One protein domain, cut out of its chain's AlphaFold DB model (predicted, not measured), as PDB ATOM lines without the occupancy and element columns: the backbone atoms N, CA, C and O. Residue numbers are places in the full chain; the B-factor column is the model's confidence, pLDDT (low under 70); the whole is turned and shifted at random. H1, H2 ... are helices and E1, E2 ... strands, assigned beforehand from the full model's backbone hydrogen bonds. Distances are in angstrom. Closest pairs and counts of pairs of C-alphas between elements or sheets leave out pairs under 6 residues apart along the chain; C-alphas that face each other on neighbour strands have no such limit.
ATOM      1  N   TYR A 156      97.177 138.185 177.337       85.00
ATOM      2  CA  TYR A 156      98.558 138.648 177.315       85.00
ATOM      3  C   TYR A 156      99.440 137.645 178.049       85.00
ATOM      4  O   TYR A 156      99.220 137.382 179.230       85.00
ATOM      5  N   ILE A 157     100.422 137.094 177.343       89.62
ATOM      6  CA  ILE A 157     101.332 136.069 177.854       89.62
ATOM      7  C   ILE A 157     102.768 136.585 177.894       89.62
ATOM      8  O   ILE A 157     103.155 137.465 177.119       89.62
ATOM      9  N   ASP A 158     103.575 136.007 178.779       93.00
ATOM     10  CA  ASP A 158     105.028 136.102 178.659       93.00
ATOM     11  C   ASP A 158     105.473 135.494 177.326       93.00
ATOM     12  O   ASP A 158     104.844 134.562 176.818       93.00
ATOM     13  N   ASN A 159     106.558 136.017 176.745       93.88
ATOM     14  CA  ASN A 159     107.121 135.419 175.539       93.88
ATOM     15  C   ASN A 159     107.540 133.974 175.862       93.88
ATOM     16  O   ASN A 159     108.415 133.783 176.709       93.88
ATOM     17  N   PRO A 160     106.949 132.950 175.214       94.69
ATOM     18  CA  PRO A 160     107.299 131.571 175.519       94.69
ATOM     19  C   PRO A 160     108.721 131.233 175.053       94.69
ATOM     20  O   PRO A 160     109.305 130.256 175.524       94.69
ATOM     21  N   TYR A 161     109.292 132.016 174.137       95.81
ATOM     22  CA  TYR A 161     110.651 131.852 173.640       95.81
ATOM     23  C   TYR A 161     111.637 132.683 174.463       95.81
ATOM     24  O   TYR A 161     111.326 133.796 174.886       95.81
ATOM     25  N   THR A 162     112.842 132.150 174.670       96.00
ATOM     26  CA  THR A 162     113.933 132.919 175.281       96.00
ATOM     27  C   THR A 162     114.345 134.073 174.366       96.00
ATOM     28  O   THR A 162     113.996 134.108 173.181       96.00
ATOM     29  N   ASP A 163     115.112 135.027 174.889       94.75
ATOM     30  CA  ASP A 163     115.608 136.141 174.076       94.75
ATOM     31  C   ASP A 163     116.542 135.663 172.949       94.75
ATOM     32  O   ASP A 163     116.464 136.179 171.836       94.75
ATOM     33  N   GLU A 164     117.349 134.624 173.192       96.50
ATOM     34  CA  GLU A 164     118.200 134.008 172.165       96.50
ATOM     35  C   GLU A 164     117.369 133.305 171.079       96.50
ATOM     36  O   GLU A 164     117.610 133.492 169.885       96.50
ATOM     37  N   GLU A 165     116.360 132.523 171.478       97.69
ATOM     38  CA  GLU A 165     115.438 131.865 170.546       97.69
ATOM     39  C   GLU A 165     114.681 132.897 169.702       97.69
ATOM     40  O   GLU A 165     114.590 132.771 168.482       97.69
ATOM     41  N   THR A 166     114.178 133.949 170.349       96.25
ATOM     42  CA  THR A 166     113.479 135.052 169.683       96.25
ATOM     43  C   THR A 166     114.404 135.746 168.689       96.25
ATOM     44  O   THR A 166     113.991 135.992 167.560       96.25
ATOM     45  N   GLY A 167     115.662 136.001 169.062       96.25
ATOM     46  CA  GLY A 167     116.672 136.574 168.173       96.25
ATOM     47  C   GLY A 167     116.859 135.752 166.897       96.25
ATOM     48  O   GLY A 167     116.714 136.290 165.803       96.25
ATOM     49  N   LYS A 168     117.062 134.436 167.026       97.75
ATOM     50  CA  LYS A 168     117.210 133.518 165.878       97.75
ATOM     51  C   LYS A 168     115.961 133.465 164.993       97.75
ATOM     52  O   LYS A 168     116.065 133.401 163.770       97.75
ATOM     53  N   ILE A 169     114.765 133.491 165.590       97.62
ATOM     54  CA  ILE A 169     113.502 133.529 164.835       97.62
ATOM     55  C   ILE A 169     113.378 134.840 164.052       97.62
ATOM     56  O   ILE A 169     112.991 134.821 162.884       97.62
ATOM     57  N   MET A 170     113.707 135.973 164.674       96.12
ATOM     58  CA  MET A 170     113.642 137.285 164.028       96.12
ATOM     59  C   MET A 170     114.690 137.418 162.915       96.12
ATOM     60  O   MET A 170     114.341 137.870 161.827       96.12
ATOM     61  N   GLU A 171     115.917 136.938 163.133       97.19
ATOM     62  CA  GLU A 171     116.978 136.871 162.118       97.19
ATOM     63  C   GLU A 171     116.533 136.052 160.899       97.19
ATOM     64  O   GLU A 171     116.683 136.488 159.757       97.19
ATOM     65  N   TRP A 172     115.885 134.904 161.124       98.00
ATOM     66  CA  TRP A 172     115.316 134.121 160.029       98.00
ATOM     67  C   TRP A 172     114.321 134.943 159.199       98.00
ATOM     68  O   TRP A 172     114.361 134.903 157.969       98.00
ATOM     69  N   VAL A 173     113.438 135.719 159.841       96.00
ATOM     70  CA  VAL A 173     112.462 136.563 159.128       96.00
ATOM     71  C   VAL A 173     113.152 137.683 158.345       96.00
ATOM     72  O   VAL A 173     112.712 138.031 157.245       96.00
ATOM     73  N   GLU A 174     114.239 138.242 158.872       94.38
ATOM     74  CA  GLU A 174     115.035 139.258 158.179       94.38
ATOM     75  C   GLU A 174     115.689 138.707 156.907       94.38
ATOM     76  O   GLU A 174     115.620 139.364 155.863       94.38
ATOM     77  N   LEU A 175     116.218 137.479 156.966       96.88
ATOM     78  CA  LEU A 175     116.784 136.755 155.820       96.88
ATOM     79  C   LEU A 175     115.733 136.339 154.776       96.88
ATOM     80  O   LEU A 175     116.078 136.107 153.618       96.88
ATOM     81  N   HIS A 176     114.448 136.303 155.147       96.62
ATOM     82  CA  HIS A 176     113.331 135.937 154.269       96.62
ATOM     83  C   HIS A 176     112.346 137.104 154.082       96.62
ATOM     84  O   HIS A 176     111.163 137.004 154.426       96.62
ATOM     85  N   PRO A 177     112.792 138.234 153.497       92.75
ATOM     86  CA  PRO A 177     112.039 139.484 153.490       92.75
ATOM     87  C   PRO A 177     110.712 139.423 152.722       92.75
ATOM     88  O   PRO A 177     109.839 140.256 152.957       92.75
ATOM     89  N   THR A 178     110.552 138.471 151.806       94.06
ATOM     90  CA  THR A 178     109.341 138.288 150.995       94.06
ATOM     91  C   THR A 178     108.358 137.279 151.601       94.06
ATOM     92  O   THR A 178     107.265 137.091 151.063       94.06
ATOM     93  N   ASP A 179     108.696 136.636 152.727       96.38
ATOM     94  CA  ASP A 179     107.801 135.686 153.389       96.38
ATOM     95  C   ASP A 179     106.770 136.421 154.253       96.38
ATOM     96  O   ASP A 179     106.994 136.743 155.420       96.38
ATOM     97  N   ILE A 180     105.584 136.645 153.684       96.12
ATOM     98  CA  ILE A 180     104.475 137.328 154.361       96.12
ATOM     99  C   ILE A 180     104.049 136.646 155.670       96.12
ATOM    100  O   ILE A 180     103.591 137.310 156.600       96.12
ATOM    101  N   ARG A 181     104.203 135.317 155.772       96.88
ATOM    102  CA  ARG A 181     103.879 134.587 157.001       96.88
ATOM    103  C   ARG A 181     104.975 134.805 158.039       96.88
ATOM    104  O   ARG A 181     104.654 134.941 159.213       96.88
ATOM    105  N   GLY A 182     106.237 134.864 157.611       97.19
ATOM    106  CA  GLY A 182     107.370 135.250 158.453       97.19
ATOM    107  C   GLY A 182     107.200 136.664 159.010       97.19
ATOM    108  O   GLY A 182     107.333 136.872 160.211       97.19
ATOM    109  N   LEU A 183     106.776 137.618 158.176       97.00
ATOM    110  CA  LEU A 183     106.459 138.980 158.621       97.00
ATOM    111  C   LEU A 183     105.338 138.997 159.674       97.00
ATOM    112  O   LEU A 183     105.473 139.673 160.693       97.00
ATOM    113  N   ALA A 184     104.274 138.213 159.488       97.12
ATOM    114  CA  ALA A 184     103.210 138.073 160.488       97.12
ATOM    115  C   ALA A 184     103.725 137.485 161.817       97.12
ATOM    116  O   ALA A 184     103.345 137.964 162.885       97.12
ATOM    117  N   VAL A 185     104.626 136.496 161.764       97.44
ATOM    118  CA  VAL A 185     105.306 135.955 162.956       97.44
ATOM    119  C   VAL A 185     106.122 137.045 163.654       97.44
ATOM    120  O   VAL A 185     105.976 137.229 164.860       97.44
ATOM    121  N   SER A 186     106.924 137.814 162.910       95.62
ATOM    122  CA  SER A 186     107.724 138.896 163.498       95.62
ATOM    123  C   SER A 186     106.864 139.975 164.151       95.62
ATOM    124  O   SER A 186     107.230 140.491 165.203       95.62
ATOM    125  N   LEU A 187     105.684 140.274 163.586       94.44
ATOM    126  CA  LEU A 187     104.748 141.226 164.175       94.44
ATOM    127  C   LEU A 187     104.239 140.738 165.538       94.44
ATOM    128  O   LEU A 187     104.198 141.529 166.478       94.44
ATOM    129  N   TRP A 188     103.920 139.449 165.676       95.06
ATOM    130  CA  TRP A 188     103.490 138.866 166.951       95.06
ATOM    131  C   TRP A 188     104.566 138.987 168.042       95.06
ATOM    132  O   TRP A 188     104.260 139.376 169.169       95.06
ATOM    133  N   PHE A 189     105.840 138.767 167.693       94.50
ATOM    134  CA  PHE A 189     106.968 138.931 168.623       94.50
ATOM    135  C   PHE A 189     107.211 140.375 169.069       94.50
ATOM    136  O   PHE A 189     107.826 140.594 170.110       94.50
ATOM    137  N   THR A 190     106.692 141.374 168.346       90.50
ATOM    138  CA  THR A 190     106.713 142.758 168.846       90.50
ATOM    139  C   THR A 190     105.757 142.984 170.024       90.50
ATOM    140  O   THR A 190     105.784 144.060 170.625       90.50
ATOM    141  N   GLY A 191     104.908 142.003 170.350       88.00
ATOM    142  CA  GLY A 191     103.953 142.023 171.451       88.00
ATOM    143  C   GLY A 191     102.708 142.866 171.197       88.00
ATOM    144  O   GLY A 191     102.560 143.517 170.169       88.00
ATOM    145  N   GLY A 192     101.780 142.889 172.146       83.31
ATOM    146  CA  GLY A 192     100.602 143.759 172.117       83.31
ATOM    147  C   GLY A 192      99.552 143.439 171.048       83.31
ATOM    148  O   GLY A 192      98.596 144.198 170.941       83.31
ATOM    149  N   VAL A 193      99.739 142.377 170.260       87.75
ATOM    150  CA  VAL A 193      98.815 141.914 169.216       87.75
ATOM    151  C   VAL A 193      98.758 140.390 169.182       87.75
ATOM    152  O   VAL A 193      99.784 139.715 169.263       87.75
ATOM    153  N   SER A 194      97.552 139.850 169.064       90.00
ATOM    154  CA  SER A 194      97.289 138.417 168.940       90.00
ATOM    155  C   SER A 194      97.347 137.938 167.487       90.00
ATOM    156  O   SER A 194      97.348 138.734 166.545       90.00
ATOM    157  N   LEU A 195      97.376 136.619 167.274       91.94
ATOM    158  CA  LEU A 195      97.344 136.059 165.918       91.94
ATOM    159  C   LEU A 195      96.038 136.381 165.188       91.94
ATOM    160  O   LEU A 195      96.063 136.617 163.981       91.94
ATOM    161  N   GLU A 196      94.918 136.383 165.912       87.75
ATOM    162  CA  GLU A 196      93.595 136.723 165.386       87.75
ATOM    163  C   GLU A 196      93.538 138.179 164.907       87.75
ATOM    164  O   GLU A 196      93.067 138.451 163.798       87.75
ATOM    165  N   GLU A 197      94.117 139.108 165.671       87.19
ATOM    166  CA  GLU A 197      94.247 140.509 165.260       87.19
ATOM    167  C   GLU A 197      95.187 140.677 164.063       87.19
ATOM    168  O   GLU A 197      94.851 141.380 163.112       87.19
ATOM    169  N   ILE A 198      96.339 139.994 164.052       92.25
ATOM    170  CA  ILE A 198      97.288 140.044 162.928       92.25
ATOM    171  C   ILE A 198      96.639 139.517 161.649       92.25
ATOM    172  O   ILE A 198      96.726 140.155 160.599       92.25
ATOM    173  N   ALA A 199      95.965 138.368 161.722       90.56
ATOM    174  CA  ALA A 199      95.230 137.823 160.594       90.56
ATOM    175  C   ALA A 199      94.143 138.811 160.144       90.56
ATOM    176  O   ALA A 199      93.989 139.065 158.949       90.56
ATOM    177  N   GLY A 200      93.385 139.371 161.093       87.75
ATOM    178  CA  GLY A 200      92.288 140.317 160.882       87.75
ATOM    179  C   GLY A 200      92.678 141.705 160.376       87.75
ATOM    180  O   GLY A 200      91.794 142.401 159.875       87.75
ATOM    181  N   LEU A 201      93.954 142.088 160.465       87.94
ATOM    182  CA  LEU A 201      94.433 143.448 160.228       87.94
ATOM    183  C   LEU A 201      94.123 143.942 158.808       87.94
ATOM    184  O   LEU A 201      94.633 143.403 157.816       87.94
ATOM    185  N   LYS A 202      93.306 144.996 158.697       87.19
ATOM    186  CA  LYS A 202      93.011 145.661 157.420       87.19
ATOM    187  C   LYS A 202      93.920 146.863 157.215       87.19
ATOM    188  O   LYS A 202      94.345 147.509 158.165       87.19
ATOM    189  N   LYS A 203      94.128 147.235 155.949       83.25
ATOM    190  CA  LYS A 203      94.878 148.446 155.563       83.25
ATOM    191  C   LYS A 203      94.357 149.717 156.241       83.25
ATOM    192  O   LYS A 203      95.136 150.602 156.579       83.25
ATOM    193  N   THR A 204      93.042 149.798 156.438       78.75
ATOM    194  CA  THR A 204      92.367 150.928 157.094       78.75
ATOM    195  C   THR A 204      92.669 151.043 158.583       78.75
ATOM    196  O   THR A 204      92.451 152.107 159.150       78.75
ATOM    197  N   ASP A 205      93.153 149.967 159.203       72.94
ATOM    198  CA  ASP A 205      93.339 149.874 160.650       72.94
ATOM    199  C   ASP A 205      94.780 150.251 161.053       72.94
ATOM    200  O   ASP A 205      95.062 150.462 162.229       72.94
ATOM    201  N   CYS A 206      95.701 150.353 160.084       69.44
ATOM    202  CA  CYS A 206      97.133 150.555 160.334       69.44
ATOM    203  C   CYS A 206      97.504 151.990 160.728       69.44
ATOM    204  O   CYS A 206      98.458 152.185 161.474       69.44
ATOM    205  N   TRP A 207      96.776 152.989 160.225       62.84
ATOM    206  CA  TRP A 207      97.140 154.403 160.344       62.84
ATOM    207  C   TRP A 207      95.924 155.184 160.832       62.84
ATOM    208  O   TRP A 207      95.071 155.574 160.037       62.84
ATOM    209  N   GLY A 208      95.807 155.317 162.156       50.50
ATOM    210  CA  GLY A 208      94.612 155.795 162.852       50.50
ATOM    211  C   GLY A 208      93.934 156.994 162.185       50.50
ATOM    212  O   GLY A 208      94.439 158.113 162.210       50.50
ATOM    213  N   PHE A 219      92.825 148.859 168.842       52.09
ATOM    214  CA  PHE A 219      94.232 149.180 169.006       52.09
ATOM    215  C   PHE A 219      94.332 150.479 169.809       52.09
ATOM    216  O   PHE A 219      93.696 151.476 169.457       52.09
ATOM    217  N   LYS A 220      95.154 150.503 170.869       45.19
ATOM    218  CA  LYS A 220      95.572 151.783 171.459       45.19
ATOM    219  C   LYS A 220      96.063 152.664 170.311       45.19
ATOM    220  O   LYS A 220      96.865 152.204 169.494       45.19
ATOM    221  N   THR A 221      95.559 153.895 170.224       42.22
ATOM    222  CA  THR A 221      96.047 154.897 169.269       42.22
ATOM    223  C   THR A 221      97.572 154.862 169.259       42.22
ATOM    224  O   THR A 221      98.187 155.025 170.312       42.22
ATOM    225  N   GLY A 222      98.155 154.565 168.098       50.88
ATOM    226  CA  GLY A 222      99.602 154.459 167.932       50.88
ATOM    227  C   GLY A 222     100.217 153.061 168.045       50.88
ATOM    228  O   GLY A 222     101.433 152.941 168.176       50.88
ATOM    229  N   LEU A 223      99.438 151.975 167.940       54.75
ATOM    230  CA  LEU A 223      99.985 150.605 167.931       54.75
ATOM    231  C   LEU A 223     101.070 150.385 166.854       54.75
ATOM    232  O   LEU A 223     102.018 149.629 167.084       54.75
ATOM    233  N   PHE A 224     100.958 151.063 165.708       61.66
ATOM    234  CA  PHE A 224     101.947 151.053 164.626       61.66
ATOM    235  C   PHE A 224     102.821 152.314 164.583       61.66
ATOM    236  O   PHE A 224     103.608 152.450 163.656       61.66
ATOM    237  N   ASP A 225     102.765 153.192 165.590       56.62
ATOM    238  CA  ASP A 225     103.694 154.331 165.700       56.62
ATOM    239  C   ASP A 225     105.104 153.861 166.101       56.62
ATOM    240  O   ASP A 225     106.094 154.562 165.897       56.62
ATOM    241  N   SER A 226     105.229 152.637 166.636       62.75
ATOM    242  CA  SER A 226     106.535 152.010 166.846       62.75
ATOM    243  C   SER A 226     107.214 151.706 165.504       62.75
ATOM    244  O   SER A 226     106.667 151.015 164.636       62.75
ATOM    245  N   GLY A 227     108.453 152.184 165.345       73.88
ATOM    246  CA  GLY A 227     109.173 152.105 164.072       73.88
ATOM    247  C   GLY A 227     109.342 150.682 163.525       73.88
ATOM    248  O   GLY A 227     109.349 150.497 162.313       73.88
ATOM    249  N   ILE A 228     109.438 149.662 164.385       83.94
ATOM    250  CA  ILE A 228     109.582 148.262 163.950       83.94
ATOM    251  C   ILE A 228     108.262 147.719 163.390       83.94
ATOM    252  O   ILE A 228     108.251 147.151 162.298       83.94
ATOM    253  N   ARG A 229     107.131 147.936 164.073       86.56
ATOM    254  CA  ARG A 229     105.826 147.444 163.599       86.56
ATOM    255  C   ARG A 229     105.395 148.141 162.316       86.56
ATOM    256  O   ARG A 229     104.937 147.467 161.395       86.56
ATOM    257  N   ALA A 230     105.613 149.455 162.224       83.94
ATOM    258  CA  ALA A 230     105.388 150.220 160.999       83.94
ATOM    259  C   ALA A 230     106.160 149.632 159.813       83.94
ATOM    260  O   ALA A 230     105.599 149.453 158.729       83.94
ATOM    261  N   LYS A 231     107.440 149.294 160.020       87.62
ATOM    262  CA  LYS A 231     108.292 148.679 158.993       87.62
ATOM    263  C   LYS A 231     107.760 147.315 158.562       87.62
ATOM    264  O   LYS A 231     107.667 147.074 157.361       87.62
ATOM    265  N   ILE A 232     107.372 146.452 159.505       92.06
ATOM    266  CA  ILE A 232     106.818 145.122 159.197       92.06
ATOM    267  C   ILE A 232     105.536 145.249 158.366       92.06
ATOM    268  O   ILE A 232     105.425 144.619 157.316       92.06
ATOM    269  N   VAL A 233     104.597 146.098 158.793       89.94
ATOM    270  CA  VAL A 233     103.332 146.324 158.074       89.94
ATOM    271  C   VAL A 233     103.580 146.923 156.693       89.94
ATOM    272  O   VAL A 233     103.031 146.437 155.711       89.94
ATOM    273  N   THR A 234     104.446 147.929 156.578       88.62
ATOM    274  CA  THR A 234     104.771 148.554 155.284       88.62
ATOM    275  C   THR A 234     105.392 147.548 154.317       88.62
ATOM    276  O   THR A 234     105.042 147.522 153.139       88.62
ATOM    277  N   LYS A 235     106.276 146.682 154.822       91.75
ATOM    278  CA  LYS A 235     106.896 145.607 154.046       91.75
ATOM    279  C   LYS A 235     105.880 144.545 153.636       91.75
ATOM    280  O   LYS A 235     105.908 144.099 152.503       91.75
ATOM    281  N   ALA A 236     104.946 144.175 154.510       93.19
ATOM    282  CA  ALA A 236     103.855 143.271 154.156       93.19
ATOM    283  C   ALA A 236     102.991 143.850 153.020       93.19
ATOM    284  O   ALA A 236     102.739 143.176 152.022       93.19
ATOM    285  N   LEU A 237     102.635 145.135 153.129       90.75
ATOM    286  CA  LEU A 237     101.809 145.849 152.156       90.75
ATOM    287  C   LEU A 237     102.453 146.005 150.776       90.75
ATOM    288  O   LEU A 237     101.726 146.157 149.793       90.75
ATOM    289  N   SER A 238     103.784 145.989 150.686       91.19
ATOM    290  CA  SER A 238     104.496 146.091 149.409       91.19
ATOM    291  C   SER A 238     104.602 144.761 148.654       91.19
ATOM    292  O   SER A 238     104.959 144.770 147.478       91.19
ATOM    293  N   LEU A 239     104.270 143.629 149.288       92.69
ATOM    294  CA  LEU A 239     104.408 142.285 148.709       92.69
ATOM    295  C   LEU A 239     103.165 141.788 147.962       92.69
ATOM    296  O   LEU A 239     103.182 140.697 147.393       92.69
ATOM    297  N   HIS A 240     102.079 142.556 147.965       87.69
ATOM    298  CA  HIS A 240     100.828 142.171 147.324       87.69
ATOM    299  C   HIS A 240     100.152 143.375 146.643       87.69
ATOM    300  O   HIS A 240     100.446 144.527 146.971       87.69
ATOM    301  N   PRO A 241      99.204 143.146 145.718       84.50
ATOM    302  CA  PRO A 241      98.463 144.205 145.040       84.50
ATOM    303  C   PRO A 241      97.769 145.212 145.972       84.50
ATOM    304  O   PRO A 241      97.470 144.951 147.145       84.50
ATOM    305  N   ARG A 242      97.508 146.415 145.445       81.12
ATOM    306  CA  ARG A 242      96.923 147.523 146.218       81.12
ATOM    307  C   ARG A 242      95.442 147.324 146.549       81.12
ATOM    308  O   ARG A 242      94.988 147.890 147.538       81.12
ATOM    309  N   ASP A 243      94.733 146.501 145.793       83.50
ATOM    310  CA  ASP A 243      93.292 146.243 145.878       83.50
ATOM    311  C   ASP A 243      92.886 145.245 146.980       83.50
ATOM    312  O   ASP A 243      91.715 145.189 147.354       83.50
ATOM    313  N   VAL A 244      93.825 144.499 147.574       86.88
ATOM    314  CA  VAL A 244      93.494 143.602 148.700       86.88
ATOM    315  C   VAL A 244      93.166 144.389 149.976       86.88
ATOM    316  O   VAL A 244      93.777 145.416 150.255       86.88
ATOM    317  N   ILE A 245      92.225 143.907 150.789       88.06
ATOM    318  CA  ILE A 245      91.752 144.629 151.989       88.06
ATOM    319  C   ILE A 245      92.678 144.419 153.199       88.06
ATOM    320  O   ILE A 245      92.907 145.341 153.986       88.06
ATOM    321  N   TYR A 246      93.199 143.202 153.354       90.69
ATOM    322  CA  TYR A 246      94.003 142.784 154.505       90.69
ATOM    323  C   TYR A 246      95.492 143.071 154.296       90.69
ATOM    324  O   TYR A 246      95.966 143.076 153.161       90.69
ATOM    325  N   VAL A 247      96.223 143.285 155.394       92.06
ATOM    326  CA  VAL A 247      97.682 143.503 155.391       92.06
ATOM    327  C   VAL A 247      98.442 142.211 155.103       92.06
ATOM    328  O   VAL A 247      99.412 142.206 154.357       92.06
ATOM    329  N   PHE A 248      98.011 141.101 155.699       94.69
ATOM    330  CA  PHE A 248      98.671 139.810 155.535       94.69
ATOM    331  C   PHE A 248      97.823 138.917 154.637       94.69
ATOM    332  O   PHE A 248      96.844 138.303 155.068       94.69
ATOM    333  N   VAL A 249      98.203 138.840 153.363       94.00
ATOM    334  CA  VAL A 249      97.570 137.965 152.370       94.00
ATOM    335  C   VAL A 249      98.589 137.036 151.732       94.00
ATOM    336  O   VAL A 249      99.763 137.359 151.602       94.00
ATOM    337  N   VAL A 250      98.130 135.863 151.313       92.25
ATOM    338  CA  VAL A 250      98.936 134.875 150.589       92.25
ATOM    339  C   VAL A 250      98.274 134.568 149.248       92.25
ATOM    340  O   VAL A 250      97.039 134.597 149.171       92.25
ATOM    341  N   PRO A 251      99.046 134.242 148.199       90.94
ATOM    342  CA  PRO A 251      98.465 133.790 146.945       90.94
ATOM    343  C   PRO A 251      97.671 132.499 147.174       90.94
ATOM    344  O   PRO A 251      98.027 131.644 148.000       90.94
ATOM    345  N   ARG A 252      96.551 132.363 146.466       88.38
ATOM    346  CA  ARG A 252      95.794 131.114 146.414       88.38
ATOM    347  C   ARG A 252      96.569 130.090 145.588       88.38
ATOM    348  O   ARG A 252      97.245 130.440 144.628       88.38
ATOM    349  N   GLN A 253      96.474 128.820 145.977       84.69
ATOM    350  CA  GLN A 253      97.173 127.730 145.283       84.69
ATOM    351  C   GLN A 253      96.640 127.503 143.864       84.69
ATOM    352  O   GLN A 253      97.386 127.073 142.998       84.69
ATOM    353  N   ASP A 254      95.368 127.824 143.636       85.00
ATOM    354  CA  ASP A 254      94.689 127.744 142.339       85.00
ATOM    355  C   ASP A 254      95.000 128.935 141.408       85.00
ATOM    356  O   ASP A 254      94.448 129.021 140.316       85.00
ATOM    357  N   GLY A 255      95.845 129.882 141.836       83.69
ATOM    358  CA  GLY A 255      96.205 131.066 141.054       83.69
ATOM    359  C   GLY A 255      95.102 132.125 140.932       83.69
ATOM    360  O   GLY A 255      95.334 133.164 140.322       83.69
ATOM    361  N   THR A 256      93.931 131.938 141.552       86.31
ATOM    362  CA  THR A 256      92.757 132.827 141.395       86.31
ATOM    363  C   THR A 256      92.858 134.157 142.153       86.31
ATOM    364  O   THR A 256      91.883 134.898 142.274       86.31
ATOM    365  N   GLY A 257      94.035 134.474 142.692       89.31
ATOM    366  CA  GLY A 257      94.314 135.723 143.390       89.31
ATOM    367  C   GLY A 257      94.793 135.495 144.815       89.31
ATOM    368  O   GLY A 257      95.624 134.626 145.080       89.31
ATOM    369  N   TRP A 258      94.281 136.300 145.743       91.12
ATOM    370  CA  TRP A 258      94.806 136.409 147.102       91.12
ATOM    371  C   TRP A 258      93.785 135.937 148.133       91.12
ATOM    372  O   TRP A 258      92.569 136.038 147.946       91.12
ATOM    373  N   LYS A 259      94.277 135.402 149.248       91.06
ATOM    374  CA  LYS A 259      93.455 135.068 150.412       91.06
ATOM    375  C   LYS A 259      94.075 135.626 151.682       91.06
ATOM    376  O   LYS A 259      95.298 135.682 151.810       91.06
ATOM    377  N   LYS A 260      93.210 136.002 152.624       92.56
ATOM    378  CA  LYS A 260      93.583 136.404 153.983       92.56
ATOM    379  C   LYS A 260      94.463 135.319 154.617       92.56
ATOM    380  O   LYS A 260      94.166 134.127 154.488       92.56
ATOM    381  N   LEU A 261      95.545 135.726 155.277       93.50
ATOM    382  CA  LEU A 261      96.317 134.829 156.127       93.50
ATOM    383  C   LEU A 261      95.454 134.377 157.313       93.50
ATOM    384  O   LEU A 261      94.672 135.153 157.853       93.50
ATOM    385  N   THR A 262      95.581 133.113 157.706       91.00
ATOM    386  CA  THR A 262      94.894 132.567 158.880       91.00
ATOM    387  C   THR A 262      95.854 132.447 160.051       91.00
ATOM    388  O   THR A 262      97.062 132.289 159.868       91.00
ATOM    389  N   GLU A 263      95.304 132.434 161.254       91.69
ATOM    390  CA  GLU A 263      95.996 132.253 162.529       91.69
ATOM    391  C   GLU A 263      96.784 130.932 162.522       91.69
ATOM    392  O   GLU A 263      97.974 130.891 162.838       91.69
ATOM    393  N   ILE A 264      96.157 129.864 162.011       90.00
ATOM    394  CA  ILE A 264      96.789 128.554 161.778       90.00
ATOM    395  C   ILE A 264      97.970 128.676 160.802       90.00
ATOM    396  O   ILE A 264      98.991 128.005 160.956       90.00
ATOM    397  N   GLY A 265      97.850 129.521 159.774       91.75
ATOM    398  CA  GLY A 265      98.923 129.783 158.817       91.75
ATOM    399  C   GLY A 265     100.146 130.436 159.461       91.75
ATOM    400  O   GLY A 265     101.271 130.089 159.093       91.75
ATOM    401  N   ILE A 266      99.933 131.325 160.435       96.50
ATOM    402  CA  ILE A 266     101.002 131.963 161.215       96.50
ATOM    403  C   ILE A 266     101.667 130.930 162.136       96.50
ATOM    404  O   ILE A 266     102.885 130.776 162.096       96.50
ATOM    405  N   GLN A 267     100.884 130.137 162.877       95.06
ATOM    406  CA  GLN A 267     101.405 129.072 163.751       95.06
ATOM    407  C   GLN A 267     102.242 128.040 162.986       95.06
ATOM    408  O   GLN A 267     103.340 127.688 163.415       95.06
ATOM    409  N   LYS A 268     101.755 127.578 161.826       94.94
ATOM    410  CA  LYS A 268     102.495 126.638 160.968       94.94
ATOM    411  C   LYS A 268     103.808 127.233 160.473       94.94
ATOM    412  O   LYS A 268     104.797 126.511 160.386       94.94
ATOM    413  N   LYS A 269     103.830 128.533 160.152       97.56
ATOM    414  CA  LYS A 269     105.070 129.211 159.770       97.56
ATOM    415  C   LYS A 269     106.027 129.313 160.956       97.56
ATOM    416  O   LYS A 269     107.184 128.969 160.781       97.56
ATOM    417  N   LEU A 270     105.562 129.681 162.149       98.00
ATOM    418  CA  LEU A 270     106.409 129.698 163.345       98.00
ATOM    419  C   LEU A 270     107.017 128.317 163.634       98.00
ATOM    420  O   LEU A 270     108.215 128.219 163.870       98.00
ATOM    421  N   MET A 271     106.225 127.246 163.539       97.38
ATOM    422  CA  MET A 271     106.714 125.869 163.682       97.38
ATOM    423  C   MET A 271     107.799 125.526 162.650       97.38
ATOM    424  O   MET A 271     108.796 124.896 162.991       97.38
ATOM    425  N   TYR A 272     107.616 125.952 161.397       98.12
ATOM    426  CA  TYR A 272     108.616 125.785 160.344       98.12
ATOM    427  C   TYR A 272     109.912 126.543 160.657       98.12
ATOM    428  O   TYR A 272     110.981 125.949 160.586       98.12
ATOM    429  N   ILE A 273     109.812 127.812 161.068       98.19
ATOM    430  CA  ILE A 273     110.977 128.627 161.432       98.19
ATOM    431  C   ILE A 273     111.723 127.981 162.597       98.19
ATOM    432  O   ILE A 273     112.927 127.793 162.504       98.19
ATOM    433  N   CYS A 274     111.010 127.564 163.651       98.00
ATOM    434  CA  CYS A 274     111.606 126.870 164.794       98.00
ATOM    435  C   CYS A 274     112.383 125.622 164.354       98.00
ATOM    436  O   CYS A 274     113.501 125.395 164.799       98.00
ATOM    437  N   LYS A 275     111.821 124.834 163.426       97.50
ATOM    438  CA  LYS A 275     112.504 123.659 162.877       97.50
ATOM    439  C   LYS A 275     113.798 124.030 162.144       97.50
ATOM    440  O   LYS A 275     114.795 123.340 162.324       97.50
ATOM    441  N   GLU A 276     113.787 125.077 161.324       97.50
ATOM    442  CA  GLU A 276     114.978 125.510 160.577       97.50
ATOM    443  C   GLU A 276     116.053 126.140 161.466       97.50
ATOM    444  O   GLU A 276     117.238 125.999 161.180       97.50
ATOM    445  N   THR A 277     115.660 126.787 162.562       96.44
ATOM    446  CA  THR A 277     116.585 127.430 163.506       96.44
ATOM    447  C   THR A 277     117.024 126.516 164.656       96.44
ATOM    448  O   THR A 277     117.780 126.945 165.526       96.44
ATOM    449  N   GLY A 278     116.571 125.255 164.676       96.44
ATOM    450  CA  GLY A 278     116.902 124.286 165.727       96.44
ATOM    451  C   GLY A 278     116.225 124.562 167.076       96.44
ATOM    452  O   GLY A 278     116.698 124.090 168.107       96.44
ATOM    453  N   ILE A 279     115.133 125.326 167.084       97.19
ATOM    454  CA  ILE A 279     114.364 125.703 168.275       97.19
ATOM    455  C   ILE A 279     113.186 124.742 168.464       97.19
ATOM    456  O   ILE A 279     112.512 124.340 167.512       97.19
ATOM    457  N   VAL A 280     112.884 124.398 169.716       97.12
ATOM    458  CA  VAL A 280     111.678 123.627 170.041       97.12
ATOM    459  C   VAL A 280     110.451 124.527 169.897       97.12
ATOM    460  O   VAL A 280     110.321 125.537 170.587       97.12
ATOM    461  N   TYR A 281     109.526 124.147 169.016       96.50
ATOM    462  CA  TYR A 281     108.281 124.885 168.827       96.50
ATOM    463  C   TYR A 281     107.427 124.878 170.102       96.50
ATOM    464  O   TYR A 281     107.073 123.819 170.626       96.50
ATOM    465  N   LYS A 282     107.039 126.072 170.554       94.62
ATOM    466  CA  LYS A 282     106.128 126.284 171.681       94.62
ATOM    467  C   LYS A 282     104.779 126.734 171.138       94.62
ATOM    468  O   LYS A 282     104.684 127.720 170.401       94.62
ATOM    469  N   LYS A 283     103.739 125.966 171.465       89.81
ATOM    470  CA  LYS A 283     102.372 126.209 170.997       89.81
ATOM    471  C   LYS A 283     101.851 127.524 171.576       89.81
ATOM    472  O   LYS A 283     102.022 127.782 172.759       89.81
ATOM    473  N   ILE A 284     101.187 128.297 170.724       90.44
ATOM    474  CA  ILE A 284     100.530 129.563 171.064       90.44
ATOM    475  C   ILE A 284      99.075 129.503 170.607       90.44
ATOM    476  O   ILE A 284      98.782 128.886 169.581       90.44
ATOM    477  N   HIS A 285      98.157 130.112 171.343       86.81
ATOM    478  CA  HIS A 285      96.739 130.192 171.003       86.81
ATOM    479  C   HIS A 285      96.436 131.423 170.139       86.81
ATOM    480  O   HIS A 285      97.185 132.396 170.104       86.81
ATOM    481  N   LYS A 286      95.330 131.380 169.387       86.25
ATOM    482  CA  LYS A 286      94.997 132.431 168.411       86.25
ATOM    483  C   LYS A 286      94.738 133.806 169.043       86.25
ATOM    484  O   LYS A 286      95.056 134.820 168.432       86.25
ATOM    485  N   ASN A 287      94.217 133.819 170.267       85.88
ATOM    486  CA  ASN A 287      93.913 135.009 171.055       85.88
ATOM    487  C   ASN A 287      95.050 135.388 172.023       85.88
ATOM    488  O   ASN A 287      94.851 136.248 172.874       85.88
ATOM    489  N   GLU A 288      96.224 134.755 171.934       88.19
ATOM    490  CA  GLU A 288      97.379 135.105 172.765       88.19
ATOM    491  C   GLU A 288      98.248 136.171 172.097       88.19
ATOM    492  O   GLU A 288      98.620 136.047 170.928       88.19
ATOM    493  N   ALA A 289      98.604 137.200 172.863       90.00
ATOM    494  CA  ALA A 289      99.537 138.254 172.490       90.00
ATOM    495  C   ALA A 289     100.719 138.262 173.463       90.00
ATOM    496  O   ALA A 289     100.525 138.207 174.677       90.00
ATOM    497  N   VAL A 290     101.946 138.388 172.956       90.88
ATOM    498  CA  VAL A 290     103.113 138.593 173.828       90.88
ATOM    499  C   VAL A 290     102.979 139.944 174.534       90.88
ATOM    500  O   VAL A 290     102.586 140.939 173.923       90.88
ATOM    501  N   MET A 291     103.287 140.011 175.826       85.69
ATOM    502  CA  MET A 291     103.321 141.280 176.548       85.69
ATOM    503  C   MET A 291     104.349 142.242 175.941       85.69
ATOM    504  O   MET A 291     105.455 141.860 175.567       85.69
TER     505      MET A 291
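What this domain is: This is residues 156 to 208 and 219 to 291 of the 294 residues of an uncharacterized protein of Lachnospiraceae bacterium (UniProt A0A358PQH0). A short helix, H2, forms the core and is surrounded by the other four helices, with H1 and H3 on opposite sides of it and H4 and H5 on the other two. H1 and H4 run roughly alongside H2 while H5 crosses it, and the small hairpin of E1 and E2 lies towards the start of H2, E3 near its end. The printed part has 126 residues with five named helices and three named strands, in the order H1, H2, H3, H4, E1, E2, H5, E3, and the class is mostly helix. E1 and E2 make an antiparallel sheet of two strands, while E3 pairs with no named strand. The whole is compact, with a radius of gyration of the C-alphas of 13.9 A and spans of 38 by 37 by 25 A.

How they stand to each other: E1, residues 249 to 251, and E2, residues 258 to 260, form an antiparallel hairpin; N 250 and O 259 are within hydrogen-bond range at 2.9 A, as are N 259 and O 250 at 2.9 A. The hub is H2, residues 180 to 189, and its closest C-alpha to E1 is that of Ile 180, 7.1 A from that of Val 250. H5, residues 263 to 277, touches H2 with residues 265 to 270 alone, about perpendicular at 87 degrees; the closest C-alphas are those of Arg 181 and Ile 266, 5.7 A apart. H4, residues 227 to 238, touches H2 at a shallow tilt of 17 degrees, opposite ways, the closest C-alphas being those of Ile 180 and Ala 236, 6.0 A. H1, residues 163 to 175, forms a helical hairpin with H2 at a shallow tilt of 26 degrees; the closest C-alphas, of Val 173 and Gly 182, are 5.3 A apart. H3, residues 195 to 200, touches H2 at a steep tilt of 53 degrees, opposite ways, closest at the C-alphas of Ala 184 and Ile 198, 6.7 A. H4 and H5 are apart, and so are H1 and H3. E3, residues 288 to 290, has residues 289 to 290 paired in parallel with residues 156 to 157. In all five helices every O i to N i+4 pair is within hydrogen-bond range.

Where its parts are: H1 begins at C-alpha 163, (115.608, 136.141, 174.076), and is 18.3 A long. H5, the longest helix, measures 21.2 A, H4 16.5 A and H2 14.6 A. E3 ends at C-alpha 290, (103.113, 138.593, 173.828).

The domain as a whole: The C-alphas farthest apart, of Asp 163 and Thr 256, are 40.0 A apart. Residues 209 to 218 are not printed, and C-alphas 208 and 219 are 9.0 A apart across this cut, in the link from H3 to H4. Of the links printed whole, none is long. The mean pLDDT of the printed part is 88.4, with residues 206 to 208 and 219 to 226 under 70.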